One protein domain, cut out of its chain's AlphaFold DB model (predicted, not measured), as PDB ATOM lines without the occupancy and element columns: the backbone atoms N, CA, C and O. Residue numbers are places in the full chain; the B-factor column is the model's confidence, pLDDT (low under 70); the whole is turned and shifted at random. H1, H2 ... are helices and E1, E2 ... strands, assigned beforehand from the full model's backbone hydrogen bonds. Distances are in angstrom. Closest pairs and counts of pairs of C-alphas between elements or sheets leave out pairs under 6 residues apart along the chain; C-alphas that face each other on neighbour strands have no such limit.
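This is residues 158 to 272 of the 560 residues of an uncharacterized protein of Nematocida sp. 1 (strain ERTm2 / ATCC PRA-371) (UniProt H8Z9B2). A small hairpin of two strands, E1 and E2, lies at one end of the long axis and joins two long helices, H1 and H2, which run side by side and opposite ways. H3 packs steeply across H2 and meets H1 with its last residues, 243 to 246, while H4 crosses near the beginning of H2, about perpendicular to it. The printed part has 115 residues, mostly helix, in the order H1, E1, E2, H2, H3, H4; the sheet, E1 - E2, is antiparallel. It is only just compact, close to loose, with a radius of gyration of the C-alphas of 15.8 A, and spans 51 by 32 by 23 A.

E1, residues 186 to 188, and E2, residues 195 to 197, each measure 7.0 A. H1, residues 158 to 184, measures 39.5 A and begins at C-alpha 158 (3.122, -33.526, 38.484). H2, residues 201 to 224, measures 34.9 A. H3, residues 232 to 246, measures 22.5 A. H4, residues 256 to 272, measures 24.7 A and ends at C-alpha 272 (3.324, -30.701, -1.301).

In the hairpin, N 187 and O 196 are within hydrogen-bond range at 2.9 A. H2, the hub, touches H1 at a shallow tilt of 25 degrees, closest at the C-alphas of Tyr 164 and Met 217, 5.7 A. H2 touches H3 at a steep 56 degrees, closest at C-alphas 214 and 239, 5.8 A. H2 touches H4 at 75 degrees, closest at C-alphas 204 and 260, 6.1 A. H1 and H4 are apart. Every O i to N i+4 pair is within range in H1, H2 and H4; in H3, 9 of 11.

C-alphas 158 and 191 are farthest apart, 53.2 A. The printed part has no cut and no long link. pLDDT is under 70 in residues 226 to 234 and 271 to 272.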
ATOM      1  N   GLU A 158       1.699 -33.187  38.375       89.12
ATOM      2  CA  GLU A 158       3.122 -33.526  38.484       89.12
ATOM      3  C   GLU A 158       3.728 -33.856  37.111       89.12
ATOM      4  O   GLU A 158       4.772 -33.319  36.754       89.12
ATOM      5  N   GLY A 159       3.040 -34.664  36.295       87.44
ATOM      6  CA  GLY A 159       3.504 -34.993  34.941       87.44
ATOM      7  C   GLY A 159       3.574 -33.771  34.019       87.44
ATOM      8  O   GLY A 159       4.519 -33.611  33.248       87.44
ATOM      9  N   MET A 160       2.611 -32.857  34.141       87.12
ATOM     10  CA  MET A 160       2.608 -31.598  33.394       87.12
ATOM     11  C   MET A 160       3.705 -30.636  33.861       87.12
ATOM     12  O   MET A 160       4.313 -29.963  33.033       87.12
ATOM     13  N   GLU A 161       3.993 -30.576  35.160       90.56
ATOM     14  CA  GLU A 161       5.123 -29.813  35.702       90.56
ATOM     15  C   GLU A 161       6.469 -30.378  35.224       90.56
ATOM     16  O   GLU A 161       7.342 -29.610  34.821       90.56
ATOM     17  N   GLU A 162       6.617 -31.703  35.158       90.31
ATOM     18  CA  GLU A 162       7.810 -32.356  34.604       90.31
ATOM     19  C   GLU A 162       7.993 -32.035  33.111       90.31
ATOM     20  O   GLU A 162       9.085 -31.658  32.673       90.31
ATOM     21  N   MET A 163       6.918 -32.110  32.317       86.06
ATOM     22  CA  MET A 163       6.952 -31.699  30.908       86.06
ATOM     23  C   MET A 163       7.278 -30.213  30.748       86.06
ATOM     24  O   MET A 163       7.995 -29.839  29.817       86.06
ATOM     25  N   TYR A 164       6.775 -29.360  31.645       90.56
ATOM     26  CA  TYR A 164       7.113 -27.941  31.650       90.56
ATOM     27  C   TYR A 164       8.609 -27.729  31.909       90.56
ATOM     28  O   TYR A 164       9.240 -26.986  31.161       90.56
ATOM     29  N   ALA A 165       9.183 -28.407  32.907       92.38
ATOM     30  CA  ALA A 165      10.606 -28.313  33.230       92.38
ATOM     31  C   ALA A 165      11.490 -28.777  32.059       92.38
ATOM     32  O   ALA A 165      12.405 -28.063  31.653       92.38
ATOM     33  N   LYS A 166      11.152 -29.914  31.434       89.81
ATOM     34  CA  LYS A 166      11.830 -30.409  30.221       89.81
ATOM     35  C   LYS A 166      11.733 -29.419  29.056       89.81
ATOM     36  O   LYS A 166      12.696 -29.206  28.318       89.81
ATOM     37  N   ALA A 167      10.569 -28.796  28.870       90.12
ATOM     38  CA  ALA A 167      10.381 -27.777  27.842       90.12
ATOM     39  C   ALA A 167      11.176 -26.496  28.147       90.12
ATOM     40  O   ALA A 167      11.712 -25.885  27.226       90.12
ATOM     41  N   GLU A 168      11.297 -26.110  29.418       93.50
ATOM     42  CA  GLU A 168      12.094 -24.963  29.863       93.50
ATOM     43  C   GLU A 168      13.594 -25.184  29.644       93.50
ATOM     44  O   GLU A 168      14.268 -24.315  29.092       93.50
ATOM     45  N   GLU A 169      14.105 -26.369  29.972       94.19
ATOM     46  CA  GLU A 169      15.484 -26.764  29.675       94.19
ATOM     47  C   GLU A 169      15.763 -26.696  28.168       94.19
ATOM     48  O   GLU A 169      16.705 -26.035  27.721       94.19
ATOM     49  N   LYS A 170      14.874 -27.289  27.361       92.62
ATOM     50  CA  LYS A 170      14.977 -27.258  25.899       92.62
ATOM     51  C   LYS A 170      14.902 -25.840  25.337       92.62
ATOM     52  O   LYS A 170      15.629 -25.515  24.399       92.62
ATOM     53  N   LYS A 171      14.037 -24.987  25.891       94.06
ATOM     54  CA  LYS A 171      13.946 -23.569  25.521       94.06
ATOM     55  C   LYS A 171      15.273 -22.862  25.779       94.06
ATOM     56  O   LYS A 171      15.722 -22.108  24.921       94.06
ATOM     57  N   ASN A 172      15.883 -23.085  26.940       94.56
ATOM     58  CA  ASN A 172      17.142 -22.441  27.305       94.56
ATOM     59  C   ASN A 172      18.281 -22.890  26.381       94.56
ATOM     60  O   ASN A 172      19.003 -22.040  25.863       94.56
ATOM     61  N   ALA A 173      18.370 -24.192  26.087       95.56
ATOM     62  CA  ALA A 173      19.341 -24.736  25.139       95.56
ATOM     63  C   ALA A 173      19.183 -24.126  23.732       95.56
ATOM     64  O   ALA A 173      20.141 -23.596  23.172       95.56
ATOM     65  N   LEU A 174      17.956 -24.114  23.194       94.69
ATOM     66  CA  LEU A 174      17.663 -23.488  21.899       94.69
ATOM     67  C   LEU A 174      17.912 -21.975  21.920       94.69
ATOM     68  O   LEU A 174      18.309 -21.405  20.911       94.69
ATOM     69  N   GLY A 175      17.669 -21.303  23.046       94.62
ATOM     70  CA  GLY A 175      17.913 -19.872  23.207       94.62
ATOM     71  C   GLY A 175      19.396 -19.512  23.108       94.62
ATOM     72  O   GLY A 175      19.753 -18.574  22.393       94.62
ATOM     73  N   GLU A 176      20.270 -20.274  23.769       94.75
ATOM     74  CA  GLU A 176      21.722 -20.096  23.631       94.75
ATOM     75  C   GLU A 176      22.196 -20.423  22.210       94.75
ATOM     76  O   GLU A 176      22.995 -19.674  21.648       94.75
ATOM     77  N   GLU A 177      21.640 -21.460  21.577       95.19
ATOM     78  CA  GLU A 177      21.918 -21.764  20.170       95.19
ATOM     79  C   GLU A 177      21.517 -20.592  19.261       95.19
ATOM     80  O   GLU A 177      22.338 -20.104  18.489       95.19
ATOM     81  N   VAL A 178      20.302 -20.047  19.411       94.50
ATOM     82  CA  VAL A 178      19.828 -18.876  18.653       94.50
ATOM     83  C   VAL A 178      20.755 -17.681  18.845       94.50
ATOM     84  O   VAL A 178      21.075 -16.988  17.880       94.50
ATOM     85  N   LYS A 179      21.201 -17.432  20.076       93.19
ATOM     86  CA  LYS A 179      22.108 -16.329  20.398       93.19
ATOM     87  C   LYS A 179      23.446 -16.490  19.682       93.19
ATOM     88  O   LYS A 179      23.862 -15.566  18.984       93.19
ATOM     89  N   VAL A 180      24.082 -17.657  19.786       93.56
ATOM     90  CA  VAL A 180      25.350 -17.961  19.102       93.56
ATOM     91  C   VAL A 180      25.192 -17.851  17.585       93.56
ATOM     92  O   VAL A 180      25.996 -17.205  16.909       93.56
ATOM     93  N   GLU A 181      24.129 -18.434  17.047       93.06
ATOM     94  CA  GLU A 181      23.889 -18.538  15.611       93.06
ATOM     95  C   GLU A 181      23.499 -17.188  14.990       93.06
ATOM     96  O   GLU A 181      23.869 -16.893  13.848       93.06
ATOM     97  N   SER A 182      22.848 -16.319  15.774       91.38
ATOM     98  CA  SER A 182      22.548 -14.942  15.381       91.38
ATOM     99  C   SER A 182      23.810 -14.102  15.205       91.38
ATOM    100  O   SER A 182      23.892 -13.353  14.234       91.38
ATOM    101  N   LEU A 183      24.817 -14.262  16.077       89.81
ATOM    102  CA  LEU A 183      26.079 -13.516  16.007       89.81
ATOM    103  C   LEU A 183      26.877 -13.866  14.746       89.81
ATOM    104  O   LEU A 183      27.455 -12.977  14.124       89.81
ATOM    105  N   LYS A 184      26.854 -15.137  14.323       91.44
ATOM    106  CA  LYS A 184      27.510 -15.595  13.084       91.44
ATOM    107  C   LYS A 184      26.885 -15.007  11.813       91.44
ATOM    108  O   LYS A 184      27.536 -14.961  10.775       91.44
ATOM    109  N   ARG A 185      25.623 -14.569  11.883       90.75
ATOM    110  CA  ARG A 185      24.823 -14.091  10.737       90.75
ATOM    111  C   ARG A 185      24.675 -12.579  10.660       90.75
ATOM    112  O   ARG A 185      23.940 -12.092   9.800       90.75
ATOM    113  N   ILE A 186      25.347 -11.828  11.529       91.44
ATOM    114  CA  ILE A 186      25.348 -10.367  11.453       91.44
ATOM    115  C   ILE A 186      26.165  -9.944  10.232       91.44
ATOM    116  O   ILE A 186      27.373 -10.173  10.168       91.44
ATOM    117  N   LYS A 187      25.511  -9.294   9.269       87.75
ATOM    118  CA  LYS A 187      26.153  -8.663   8.110       87.75
ATOM    119  C   LYS A 187      25.761  -7.194   8.037       87.75
ATOM    120  O   LYS A 187      24.791  -6.771   8.656       87.75
ATOM    121  N   LYS A 188      26.531  -6.391   7.308       86.94
ATOM    122  CA  LYS A 188      26.120  -5.015   7.016       86.94
ATOM    123  C   LYS A 188      25.100  -5.043   5.884       86.94
ATOM    124  O   LYS A 188      25.376  -5.614   4.838       86.94
ATOM    125  N   ASP A 189      23.950  -4.430   6.118       83.94
ATOM    126  CA  ASP A 189      22.975  -4.092   5.089       83.94
ATOM    127  C   ASP A 189      23.663  -3.200   4.045       83.94
ATOM    128  O   ASP A 189      24.273  -2.185   4.386       83.94
ATOM    129  N   GLU A 190      23.602  -3.599   2.780       82.12
ATOM    130  CA  GLU A 190      24.270  -2.910   1.674       82.12
ATOM    131  C   GLU A 190      23.647  -1.540   1.375       82.12
ATOM    132  O   GLU A 190      24.351  -0.609   0.983       82.12
ATOM    133  N   ALA A 191      22.342  -1.383   1.613       83.44
ATOM    134  CA  ALA A 191      21.612  -0.146   1.372       83.44
ATOM    135  C   ALA A 191      21.773   0.856   2.521       83.44
ATOM    136  O   ALA A 191      21.863   2.064   2.290       83.44
ATOM    137  N   THR A 192      21.790   0.382   3.772       83.62
ATOM    138  CA  THR A 192      21.820   1.265   4.953       83.62
ATOM    139  C   THR A 192      23.164   1.305   5.679       83.62
ATOM    140  O   THR A 192      23.378   2.183   6.521       83.62
ATOM    141  N   GLY A 193      24.074   0.373   5.386       82.00
ATOM    142  CA  GLY A 193      25.368   0.202   6.053       82.00
ATOM    143  C   GLY A 193      25.274  -0.292   7.502       82.00
ATOM    144  O   GLY A 193      26.295  -0.375   8.190       82.00
ATOM    145  N   ARG A 194      24.061  -0.580   7.993       85.38
ATOM    146  CA  ARG A 194      23.790  -0.970   9.385       85.38
ATOM    147  C   ARG A 194      23.920  -2.482   9.570       85.38
ATOM    148  O   ARG A 194      23.662  -3.221   8.628       85.38
ATOM    149  N   PRO A 195      24.295  -2.964  10.765       86.31
ATOM    150  CA  PRO A 195      24.310  -4.397  11.035       86.31
ATOM    151  C   PRO A 195      22.880  -4.970  11.041       86.31
ATOM    152  O   PRO A 195      22.039  -4.550  11.837       86.31
ATOM    153  N   GLU A 196      22.616  -5.956  10.187       89.94
ATOM    154  CA  GLU A 196      21.385  -6.746  10.131       89.94
ATOM    155  C   GLU A 196      21.715  -8.245  10.232       89.94
ATOM    156  O   GLU A 196      22.757  -8.714   9.776       89.94
ATOM    157  N   ILE A 197      20.814  -9.016  10.842       90.56
ATOM    158  CA  ILE A 197      20.909 -10.477  10.881       90.56
ATOM    159  C   ILE A 197      20.340 -11.069   9.593       90.56
ATOM    160  O   ILE A 197      19.183 -10.821   9.241       90.56
ATOM    161  N   GLN A 198      21.123 -11.919   8.934       90.44
ATOM    162  CA  GLN A 198      20.626 -12.745   7.842       90.44
ATOM    163  C   GLN A 198      19.773 -13.903   8.370       90.44
ATOM    164  O   GLN A 198      20.148 -14.597   9.310       90.44
ATOM    165  N   PHE A 199      18.606 -14.098   7.757       89.94
ATOM    166  CA  PHE A 199      17.653 -15.152   8.110       89.94
ATOM    167  C   PHE A 199      17.629 -16.206   7.007       89.94
ATOM    168  O   PHE A 199      16.710 -16.231   6.188       89.94
ATOM    169  N   ASP A 200      18.667 -17.034   6.970       90.69
ATOM    170  CA  ASP A 200      18.717 -18.197   6.089       90.69
ATOM    171  C   ASP A 200      17.715 -19.291   6.541       90.69
ATOM    172  O   ASP A 200      17.163 -19.226   7.649       90.69
ATOM    173  N   PRO A 201      17.401 -20.277   5.679       91.44
ATOM    174  CA  PRO A 201      16.424 -21.321   5.993       91.44
ATOM    175  C   PRO A 201      16.747 -22.139   7.251       91.44
ATOM    176  O   PRO A 201      15.828 -22.492   7.990       91.44
ATOM    177  N   GLU A 202      18.026 -22.419   7.507       92.69
ATOM    178  CA  GLU A 202      18.480 -23.191   8.670       92.69
ATOM    179  C   GLU A 202      18.257 -22.424   9.972       92.69
ATOM    180  O   GLU A 202      17.680 -22.956  10.924       92.69
ATOM    181  N   PHE A 203      18.625 -21.140   9.997       94.25
ATOM    182  CA  PHE A 203      18.360 -20.298  11.151       94.25
ATOM    183  C   PHE A 203      16.860 -20.117  11.354       94.25
ATOM    184  O   PHE A 203      16.371 -20.208  12.477       94.25
ATOM    185  N   LEU A 204      16.083 -19.944  10.282       92.75
ATOM    186  CA  LEU A 204      14.624 -19.890  10.378       92.75
ATOM    187  C   LEU A 204      14.020 -21.184  10.940       92.75
ATOM    188  O   LEU A 204      13.073 -21.100  11.719       92.75
ATOM    189  N   ASP A 205      14.567 -22.357  10.615       92.94
ATOM    190  CA  ASP A 205      14.148 -23.631  11.210       92.94
ATOM    191  C   ASP A 205      14.457 -23.698  12.715       92.94
ATOM    192  O   ASP A 205      13.613 -24.152  13.493       92.94
ATOM    193  N   LEU A 206      15.620 -23.202  13.152       94.31
ATOM    194  CA  LEU A 206      15.955 -23.080  14.574       94.31
ATOM    195  C   LEU A 206      14.966 -22.156  15.310       94.31
ATOM    196  O   LEU A 206      14.446 -22.506  16.371       94.31
ATOM    197  N   LEU A 207      14.636 -21.008  14.713       92.88
ATOM    198  CA  LEU A 207      13.673 -20.058  15.276       92.88
ATOM    199  C   LEU A 207      12.257 -20.651  15.351       92.88
ATOM    200  O   LEU A 207      11.550 -20.405  16.328       92.88
ATOM    201  N   VAL A 208      11.843 -21.453  14.360       90.25
ATOM    202  CA  VAL A 208      10.569 -22.193  14.405       90.25
ATOM    203  C   VAL A 208      10.554 -23.144  15.601       90.25
ATOM    204  O   VAL A 208       9.637 -23.052  16.420       90.25
ATOM    205  N   LYS A 209      11.595 -23.977  15.766       89.81
ATOM    206  CA  LYS A 209      11.715 -24.910  16.902       89.81
ATOM    207  C   LYS A 209      11.616 -24.186  18.245       89.81
ATOM    208  O   LYS A 209      10.898 -24.645  19.128       89.81
ATOM    209  N   TYR A 210      12.294 -23.046  18.387       91.88
ATOM    210  CA  TYR A 210      12.202 -22.224  19.594       91.88
ATOM    211  C   TYR A 210      10.760 -21.767  19.854       91.88
ATOM    212  O   TYR A 210      10.234 -21.934  20.955       91.88
ATOM    213  N   THR A 211      10.088 -21.221  18.832       87.62
ATOM    214  CA  THR A 211       8.705 -20.749  18.993       87.62
ATOM    215  C   THR A 211       7.726 -21.874  19.320       87.62
ATOM    216  O   THR A 211       6.802 -21.646  20.097       87.62
ATOM    217  N   ASP A 212       7.943 -23.084  18.797       83.00
ATOM    218  CA  ASP A 212       7.122 -24.259  19.104       83.00
ATOM    219  C   ASP A 212       7.240 -24.675  20.576       83.00
ATOM    220  O   ASP A 212       6.230 -24.983  21.212       83.00
ATOM    221  N   VAL A 213       8.445 -24.607  21.154       86.19
ATOM    222  CA  VAL A 213       8.661 -24.872  22.587       86.19
ATOM    223  C   VAL A 213       7.995 -23.801  23.459       86.19
ATOM    224  O   VAL A 213       7.339 -24.135  24.444       86.19
ATOM    225  N   GLU A 214       8.073 -22.523  23.079       85.69
ATOM    226  CA  GLU A 214       7.346 -21.443  23.769       85.69
ATOM    227  C   GLU A 214       5.823 -21.654  23.739       85.69
ATOM    228  O   GLU A 214       5.142 -21.463  24.753       85.69
ATOM    229  N   TYR A 215       5.266 -22.093  22.600       81.88
ATOM    230  CA  TYR A 215       3.848 -22.453  22.522       81.88
ATOM    231  C   TYR A 215       3.515 -23.609  23.464       81.88
ATOM    232  O   TYR A 215       2.534 -23.517  24.203       81.88
ATOM    233  N   LEU A 216       4.335 -24.660  23.484       80.44
ATOM    234  CA  LEU A 216       4.158 -25.810  24.366       80.44
ATOM    235  C   LEU A 216       4.130 -25.405  25.846       80.44
ATOM    236  O   LEU A 216       3.150 -25.674  26.541       80.44
ATOM    237  N   MET A 217       5.167 -24.704  26.316       86.62
ATOM    238  CA  MET A 217       5.262 -24.231  27.704       86.62
ATOM    239  C   MET A 217       4.038 -23.407  28.105       86.62
ATOM    240  O   MET A 217       3.547 -23.483  29.235       86.62
ATOM    241  N   PHE A 218       3.525 -22.612  27.172       81.19
ATOM    242  CA  PHE A 218       2.338 -21.810  27.388       81.19
ATOM    243  C   PHE A 218       1.057 -22.648  27.521       81.19
ATOM    244  O   PHE A 218       0.250 -22.375  28.413       81.19
ATOM    245  N   TYR A 219       0.860 -23.661  26.672       77.94
ATOM    246  CA  TYR A 219      -0.288 -24.569  26.781       77.94
ATOM    247  C   TYR A 219      -0.256 -25.374  28.085       77.94
ATOM    248  O   TYR A 219      -1.287 -25.496  28.746       77.94
ATOM    249  N   ILE A 220       0.924 -25.815  28.523       82.00
ATOM    250  CA  ILE A 220       1.087 -26.490  29.817       82.00
ATOM    251  C   ILE A 220       0.739 -25.544  30.979       82.00
ATOM    252  O   ILE A 220      -0.044 -25.894  31.860       82.00
ATOM    253  N   LYS A 221       1.220 -24.293  30.959       83.12
ATOM    254  CA  LYS A 221       0.839 -23.272  31.960       83.12
ATOM    255  C   LYS A 221      -0.669 -23.021  32.005       83.12
ATOM    256  O   LYS A 221      -1.245 -22.801  33.074       83.12
ATOM    257  N   LEU A 222      -1.325 -23.018  30.847       77.75
ATOM    258  CA  LEU A 222      -2.777 -22.883  30.763       77.75
ATOM    259  C   LEU A 222      -3.496 -24.050  31.434       77.75
ATOM    260  O   LEU A 222      -4.407 -23.812  32.230       77.75
ATOM    261  N   PHE A 223      -3.039 -25.267  31.157       77.12
ATOM    262  CA  PHE A 223      -3.550 -26.481  31.774       77.12
ATOM    263  C   PHE A 223      -3.415 -26.446  33.298       77.12
ATOM    264  O   PHE A 223      -4.418 -26.528  34.008       77.12
ATOM    265  N   LEU A 224      -2.201 -26.206  33.804       81.50
ATOM    266  CA  LEU A 224      -1.910 -26.147  35.240       81.50
ATOM    267  C   LEU A 224      -2.722 -25.060  35.961       81.50
ATOM    268  O   LEU A 224      -3.150 -25.244  37.099       81.50
ATOM    269  N   SER A 225      -2.982 -23.934  35.289       78.69
ATOM    270  CA  SER A 225      -3.793 -22.843  35.847       78.69
ATOM    271  C   SER A 225      -5.309 -23.055  35.741       78.69
ATOM    272  O   SER A 225      -6.067 -22.199  36.201       78.69
ATOM    273  N   GLY A 226      -5.773 -24.148  35.119       69.94
ATOM    274  CA  GLY A 226      -7.196 -24.427  34.888       69.94
ATOM    275  C   GLY A 226      -7.886 -23.410  33.969       69.94
ATOM    276  O   GLY A 226      -9.117 -23.324  33.924       69.94
ATOM    277  N   LYS A 227      -7.113 -22.591  33.243       68.50
ATOM    278  CA  LYS A 227      -7.639 -21.516  32.398       68.50
ATOM    279  C   LYS A 227      -7.960 -22.063  31.014       68.50
ATOM    280  O   LYS A 227      -7.076 -22.411  30.243       68.50
ATOM    281  N   LYS A 228      -9.244 -22.040  30.655       58.81
ATOM    282  CA  LYS A 228      -9.739 -22.667  29.418       58.81
ATOM    283  C   LYS A 228      -9.395 -21.926  28.117       58.81
ATOM    284  O   LYS A 228      -9.625 -22.478  27.045       58.81
ATOM    285  N   ARG A 229      -8.917 -20.668  28.146       54.62
ATOM    286  CA  ARG A 229      -8.728 -19.875  26.910       54.62
ATOM    287  C   ARG A 229      -7.685 -18.770  26.998       54.62
ATOM    288  O   ARG A 229      -7.834 -17.846  27.796       54.62
ATOM    289  N   ILE A 230      -6.770 -18.744  26.024       56.31
ATOM    290  CA  ILE A 230      -6.104 -17.514  25.568       56.31
ATOM    291  C   ILE A 230      -6.204 -17.410  24.039       56.31
ATOM    292  O   ILE A 230      -6.273 -18.401  23.319       56.31
ATOM    293  N   LEU A 231      -6.277 -16.176  23.534       59.28
ATOM    294  CA  LEU A 231      -6.219 -15.880  22.105       59.28
ATOM    295  C   LEU A 231      -4.821 -16.213  21.568       59.28
ATOM    296  O   LEU A 231      -3.857 -15.567  21.970       59.28
ATOM    297  N   GLU A 232      -4.738 -17.142  20.613       63.72
ATOM    298  CA  GLU A 232      -3.513 -17.574  19.914       63.72
ATOM    299  C   GLU A 232      -2.587 -16.398  19.545       63.72
ATOM    300  O   GLU A 232      -1.386 -16.436  19.788       63.72
ATOM    301  N   HIS A 233      -3.148 -15.280  19.072       63.56
ATOM    302  CA  HIS A 233      -2.394 -14.069  18.733       63.56
ATOM    303  C   HIS A 233      -1.557 -13.493  19.894       63.56
ATOM    304  O   HIS A 233      -0.447 -13.011  19.669       63.56
ATOM    305  N   LYS A 234      -2.062 -13.528  21.138       69.62
ATOM    306  CA  LYS A 234      -1.297 -13.064  22.309       69.62
ATOM    307  C   LYS A 234      -0.093 -13.970  22.563       69.62
ATOM    308  O   LYS A 234       0.981 -13.466  22.866       69.62
ATOM    309  N   VAL A 235      -0.271 -15.275  22.373       71.50
ATOM    310  CA  VAL A 235       0.791 -16.274  22.539       71.50
ATOM    311  C   VAL A 235       1.880 -16.064  21.499       71.50
ATOM    312  O   VAL A 235       3.037 -15.889  21.858       71.50
ATOM    313  N   LYS A 236       1.495 -15.942  20.220       77.06
ATOM    314  CA  LYS A 236       2.436 -15.683  19.118       77.06
ATOM    315  C   LYS A 236       3.241 -14.412  19.350       77.06
ATOM    316  O   LYS A 236       4.457 -14.403  19.205       77.06
ATOM    317  N   LYS A 237       2.571 -13.332  19.763       81.06
ATOM    318  CA  LYS A 237       3.240 -12.057  20.046       81.06
ATOM    319  C   LYS A 237       4.234 -12.167  21.206       81.06
ATOM    320  O   LYS A 237       5.293 -11.548  21.137       81.06
ATOM    321  N   ASN A 238       3.903 -12.928  22.247       81.25
ATOM    322  CA  ASN A 238       4.788 -13.130  23.390       81.25
ATOM    323  C   ASN A 238       5.986 -14.014  23.034       81.25
ATOM    324  O   ASN A 238       7.100 -13.630  23.360       81.25
ATOM    325  N   ALA A 239       5.779 -15.111  22.298       82.62
ATOM    326  CA  ALA A 239       6.861 -15.985  21.842       82.62
ATOM    327  C   ALA A 239       7.872 -15.224  20.967       82.62
ATOM    328  O   ALA A 239       9.075 -15.289  21.199       82.62
ATOM    329  N   ILE A 240       7.392 -14.407  20.020       88.88
ATOM    330  CA  ILE A 240       8.270 -13.564  19.189       88.88
ATOM    331  C   ILE A 240       8.980 -12.487  20.020       88.88
ATOM    332  O   ILE A 240      10.127 -12.148  19.741       88.88
ATOM    333  N   ARG A 241       8.325 -11.939  21.051       88.25
ATOM    334  CA  ARG A 241       8.964 -10.978  21.956       88.25
ATOM    335  C   ARG A 241      10.074 -11.627  22.781       88.25
ATOM    336  O   ARG A 241      11.139 -11.031  22.859       88.25
ATOM    337  N   ALA A 242       9.832 -12.803  23.353       88.25
ATOM    338  CA  ALA A 242      10.844 -13.562  24.085       88.25
ATOM    339  C   ALA A 242      12.032 -13.888  23.170       88.25
ATOM    340  O   ALA A 242      13.180 -13.639  23.513       88.25
ATOM    341  N   LEU A 243      11.752 -14.299  21.932       89.69
ATOM    342  CA  LEU A 243      12.780 -14.554  20.930       89.69
ATOM    343  C   LEU A 243      13.633 -13.308  20.605       89.69
ATOM    344  O   LEU A 243      14.824 -13.425  20.330       89.69
ATOM    345  N   HIS A 244      13.067 -12.096  20.686       90.38
ATOM    346  CA  HIS A 244      13.827 -10.850  20.522       90.38
ATOM    347  C   HIS A 244      14.875 -10.585  21.606       90.38
ATOM    348  O   HIS A 244      15.764  -9.760  21.382       90.38
ATOM    349  N   GLU A 245      14.801 -11.253  22.756       91.06
ATOM    350  CA  GLU A 245      15.769 -11.084  23.842       91.06
ATOM    351  C   GLU A 245      17.147 -11.647  23.476       91.06
ATOM    352  O   GLU A 245      18.154 -11.080  23.892       91.06
ATOM    353  N   TYR A 246      17.202 -12.665  22.610       90.38
ATOM    354  CA  TYR A 246      18.454 -13.282  22.145       90.38
ATOM    355  C   TYR A 246      19.141 -12.501  21.024       90.38
ATOM    356  O   TYR A 246      20.296 -12.768  20.699       90.38
ATOM    357  N   PHE A 247      18.450 -11.524  20.434       90.56
ATOM    358  CA  PHE A 247      18.985 -10.704  19.357       90.56
ATOM    359  C   PHE A 247      19.566  -9.385  19.884       90.56
ATOM    360  O   PHE A 247      18.897  -8.703  20.677       90.56
ATOM    361  N   PRO A 248      20.742  -8.952  19.383       86.25
ATOM    362  CA  PRO A 248      21.270  -7.621  19.658       86.25
ATOM    363  C   PRO A 248      20.237  -6.545  19.324       86.25
ATOM    364  O   PRO A 248      19.595  -6.603  18.274       86.25
ATOM    365  N   VAL A 249      20.077  -5.554  20.208       85.50
ATOM    366  CA  VAL A 249      19.030  -4.518  20.097       85.50
ATOM    367  C   VAL A 249      19.071  -3.812  18.742       85.50
ATOM    368  O   VAL A 249      18.021  -3.557  18.154       85.50
ATOM    369  N   GLU A 250      20.273  -3.559  18.229       82.00
ATOM    370  CA  GLU A 250      20.522  -2.878  16.956       82.00
ATOM    371  C   GLU A 250      20.106  -3.706  15.733       82.00
ATOM    372  O   GLU A 250      19.775  -3.138  14.697       82.00
ATOM    373  N   CYS A 251      20.060  -5.035  15.867       82.56
ATOM    374  CA  CYS A 251      19.785  -5.969  14.775       82.56
ATOM    375  C   CYS A 251      18.378  -6.592  14.858       82.56
ATOM    376  O   CYS A 251      18.022  -7.447  14.044       82.56
ATOM    377  N   ARG A 252      17.550  -6.194  15.838       81.75
ATOM    378  CA  ARG A 252      16.191  -6.732  16.015       81.75
ATOM    379  C   ARG A 252      15.322  -6.435  14.792       81.75
ATOM    380  O   ARG A 252      14.963  -5.292  14.520       81.75
ATOM    381  N   SER A 253      14.902  -7.486  14.089       74.75
ATOM    382  CA  SER A 253      14.022  -7.343  12.927       74.75
ATOM    383  C   SER A 253      12.553  -7.189  13.333       74.75
ATOM    384  O   SER A 253      11.939  -8.125  13.837       74.75
ATOM    385  N   MET A 254      11.936  -6.050  13.008       72.69
ATOM    386  CA  MET A 254      10.498  -5.808  13.241       72.69
ATOM    387  C   MET A 254       9.576  -6.807  12.520       72.69
ATOM    388  O   MET A 254       8.402  -6.940  12.865       72.69
ATOM    389  N   SER A 255      10.093  -7.514  11.511       84.88
ATOM    390  CA  SER A 255       9.342  -8.466  10.689       84.88
ATOM    391  C   SER A 255       9.605  -9.935  11.037       84.88
ATOM    392  O   SER A 255       9.140 -10.811  10.311       84.88
ATOM    393  N   LEU A 256      10.290 -10.229  12.149       86.12
ATOM    394  CA  LEU A 256      10.692 -11.587  12.539       86.12
ATOM    395  C   LEU A 256       9.544 -12.606  12.470       86.12
ATOM    396  O   LEU A 256       9.653 -13.629  11.797       86.12
ATOM    397  N   GLY A 257       8.393 -12.286  13.072       85.88
ATOM    398  CA  GLY A 257       7.214 -13.156  13.013       85.88
ATOM    399  C   GLY A 257       6.691 -13.393  11.588       85.88
ATOM    400  O   GLY A 257       6.219 -14.486  11.283       85.88
ATOM    401  N   LYS A 258       6.814 -12.405  10.688       86.38
ATOM    402  CA  LYS A 258       6.451 -12.544   9.267       86.38
ATOM    403  C   LYS A 258       7.459 -13.422   8.523       86.38
ATOM    404  O   LYS A 258       7.025 -14.240   7.714       86.38
ATOM    405  N   LYS A 259       8.764 -13.283   8.794       84.50
ATOM    406  CA  LYS A 259       9.824 -14.122   8.203       84.50
ATOM    407  C   LYS A 259       9.619 -15.595   8.587       84.50
ATOM    408  O   LYS A 259       9.497 -16.432   7.697       84.50
ATOM    409  N   ILE A 260       9.418 -15.876   9.879       86.88
ATOM    410  CA  ILE A 260       9.119 -17.223  10.401       86.88
ATOM    411  C   ILE A 260       7.837 -17.788   9.769       86.88
ATOM    412  O   ILE A 260       7.843 -18.885   9.217       86.88
ATOM    413  N   ALA A 261       6.736 -17.029   9.776       83.62
ATOM    414  CA  ALA A 261       5.477 -17.497   9.193       83.62
ATOM    415  C   ALA A 261       5.590 -17.774   7.684       83.62
ATOM    416  O   ALA A 261       5.054 -18.766   7.190       83.62
ATOM    417  N   SER A 262       6.300 -16.913   6.951       80.69
ATOM    418  CA  SER A 262       6.519 -17.083   5.511       80.69
ATOM    419  C   SER A 262       7.363 -18.322   5.221       80.69
ATOM    420  O   SER A 262       7.041 -19.059   4.292       80.69
ATOM    421  N   HIS A 263       8.392 -18.583   6.030       88.12
ATOM    422  CA  HIS A 263       9.227 -19.783   5.934       88.12
ATOM    423  C   HIS A 263       8.413 -21.064   6.101       88.12
ATOM    424  O   HIS A 263       8.435 -21.923   5.224       88.12
ATOM    425  N   VAL A 264       7.590 -21.145   7.153       81.69
ATOM    426  CA  VAL A 264       6.708 -22.302   7.398       81.69
ATOM    427  C   VAL A 264       5.761 -22.546   6.214       81.69
ATOM    428  O   VAL A 264       5.580 -23.683   5.780       81.69
ATOM    429  N   ILE A 265       5.179 -21.482   5.646       79.12
ATOM    430  CA  ILE A 265       4.300 -21.588   4.470       79.12
ATOM    431  C   ILE A 265       5.079 -22.073   3.237       79.12
ATOM    432  O   ILE A 265       4.602 -22.963   2.530       79.12
ATOM    433  N   LYS A 266       6.267 -21.514   2.975       82.81
ATOM    434  CA  LYS A 266       7.118 -21.891   1.834       82.81
ATOM    435  C   LYS A 266       7.581 -23.347   1.935       82.81
ATOM    436  O   LYS A 266       7.432 -24.090   0.968       82.81
ATOM    437  N   LYS A 267       8.066 -23.778   3.105       83.31
ATOM    438  CA  LYS A 267       8.517 -25.156   3.363       83.31
ATOM    439  C   LYS A 267       7.388 -26.166   3.146       83.31
ATOM    440  O   LYS A 267       7.584 -27.179   2.483       83.31
ATOM    441  N   ARG A 268       6.171 -25.834   3.594       73.38
ATOM    442  CA  ARG A 268       4.979 -26.660   3.359       73.38
ATOM    443  C   ARG A 268       4.632 -26.803   1.877       73.38
ATOM    444  O   ARG A 268       4.316 -27.903   1.437       73.38
ATOM    445  N   ARG A 269       4.674 -25.710   1.109       75.31
ATOM    446  CA  ARG A 269       4.385 -25.757  -0.335       75.31
ATOM    447  C   ARG A 269       5.389 -26.628  -1.085       75.31
ATOM    448  O   ARG A 269       4.977 -27.398  -1.941       75.31
ATOM    449  N   ARG A 270       6.673 -26.560  -0.716       72.81
ATOM    450  CA  ARG A 270       7.720 -27.415  -1.299       72.81
ATOM    451  C   ARG A 270       7.460 -28.904  -1.038       72.81
ATOM    452  O   ARG A 270       7.519 -29.680  -1.980       72.81
ATOM    453  N   GLY A 271       7.069 -29.277   0.186       58.78
ATOM    454  CA  GLY A 271       6.723 -30.668   0.522       58.78
ATOM    455  C   GLY A 271       5.451 -31.199  -0.159       58.78
ATOM    456  O   GLY A 271       5.339 -32.397  -0.397       58.78
ATOM    457  N   GLN A 272       4.503 -30.321  -0.510       55.81
ATOM    458  CA  GLN A 272       3.324 -30.701  -1.301       55.81
ATOM    459  C   GLN A 272       3.647 -30.864  -2.790       55.81
ATOM    460  O   GLN A 272       3.100 -31.760  -3.422       55.81
TER     461      GLN A 272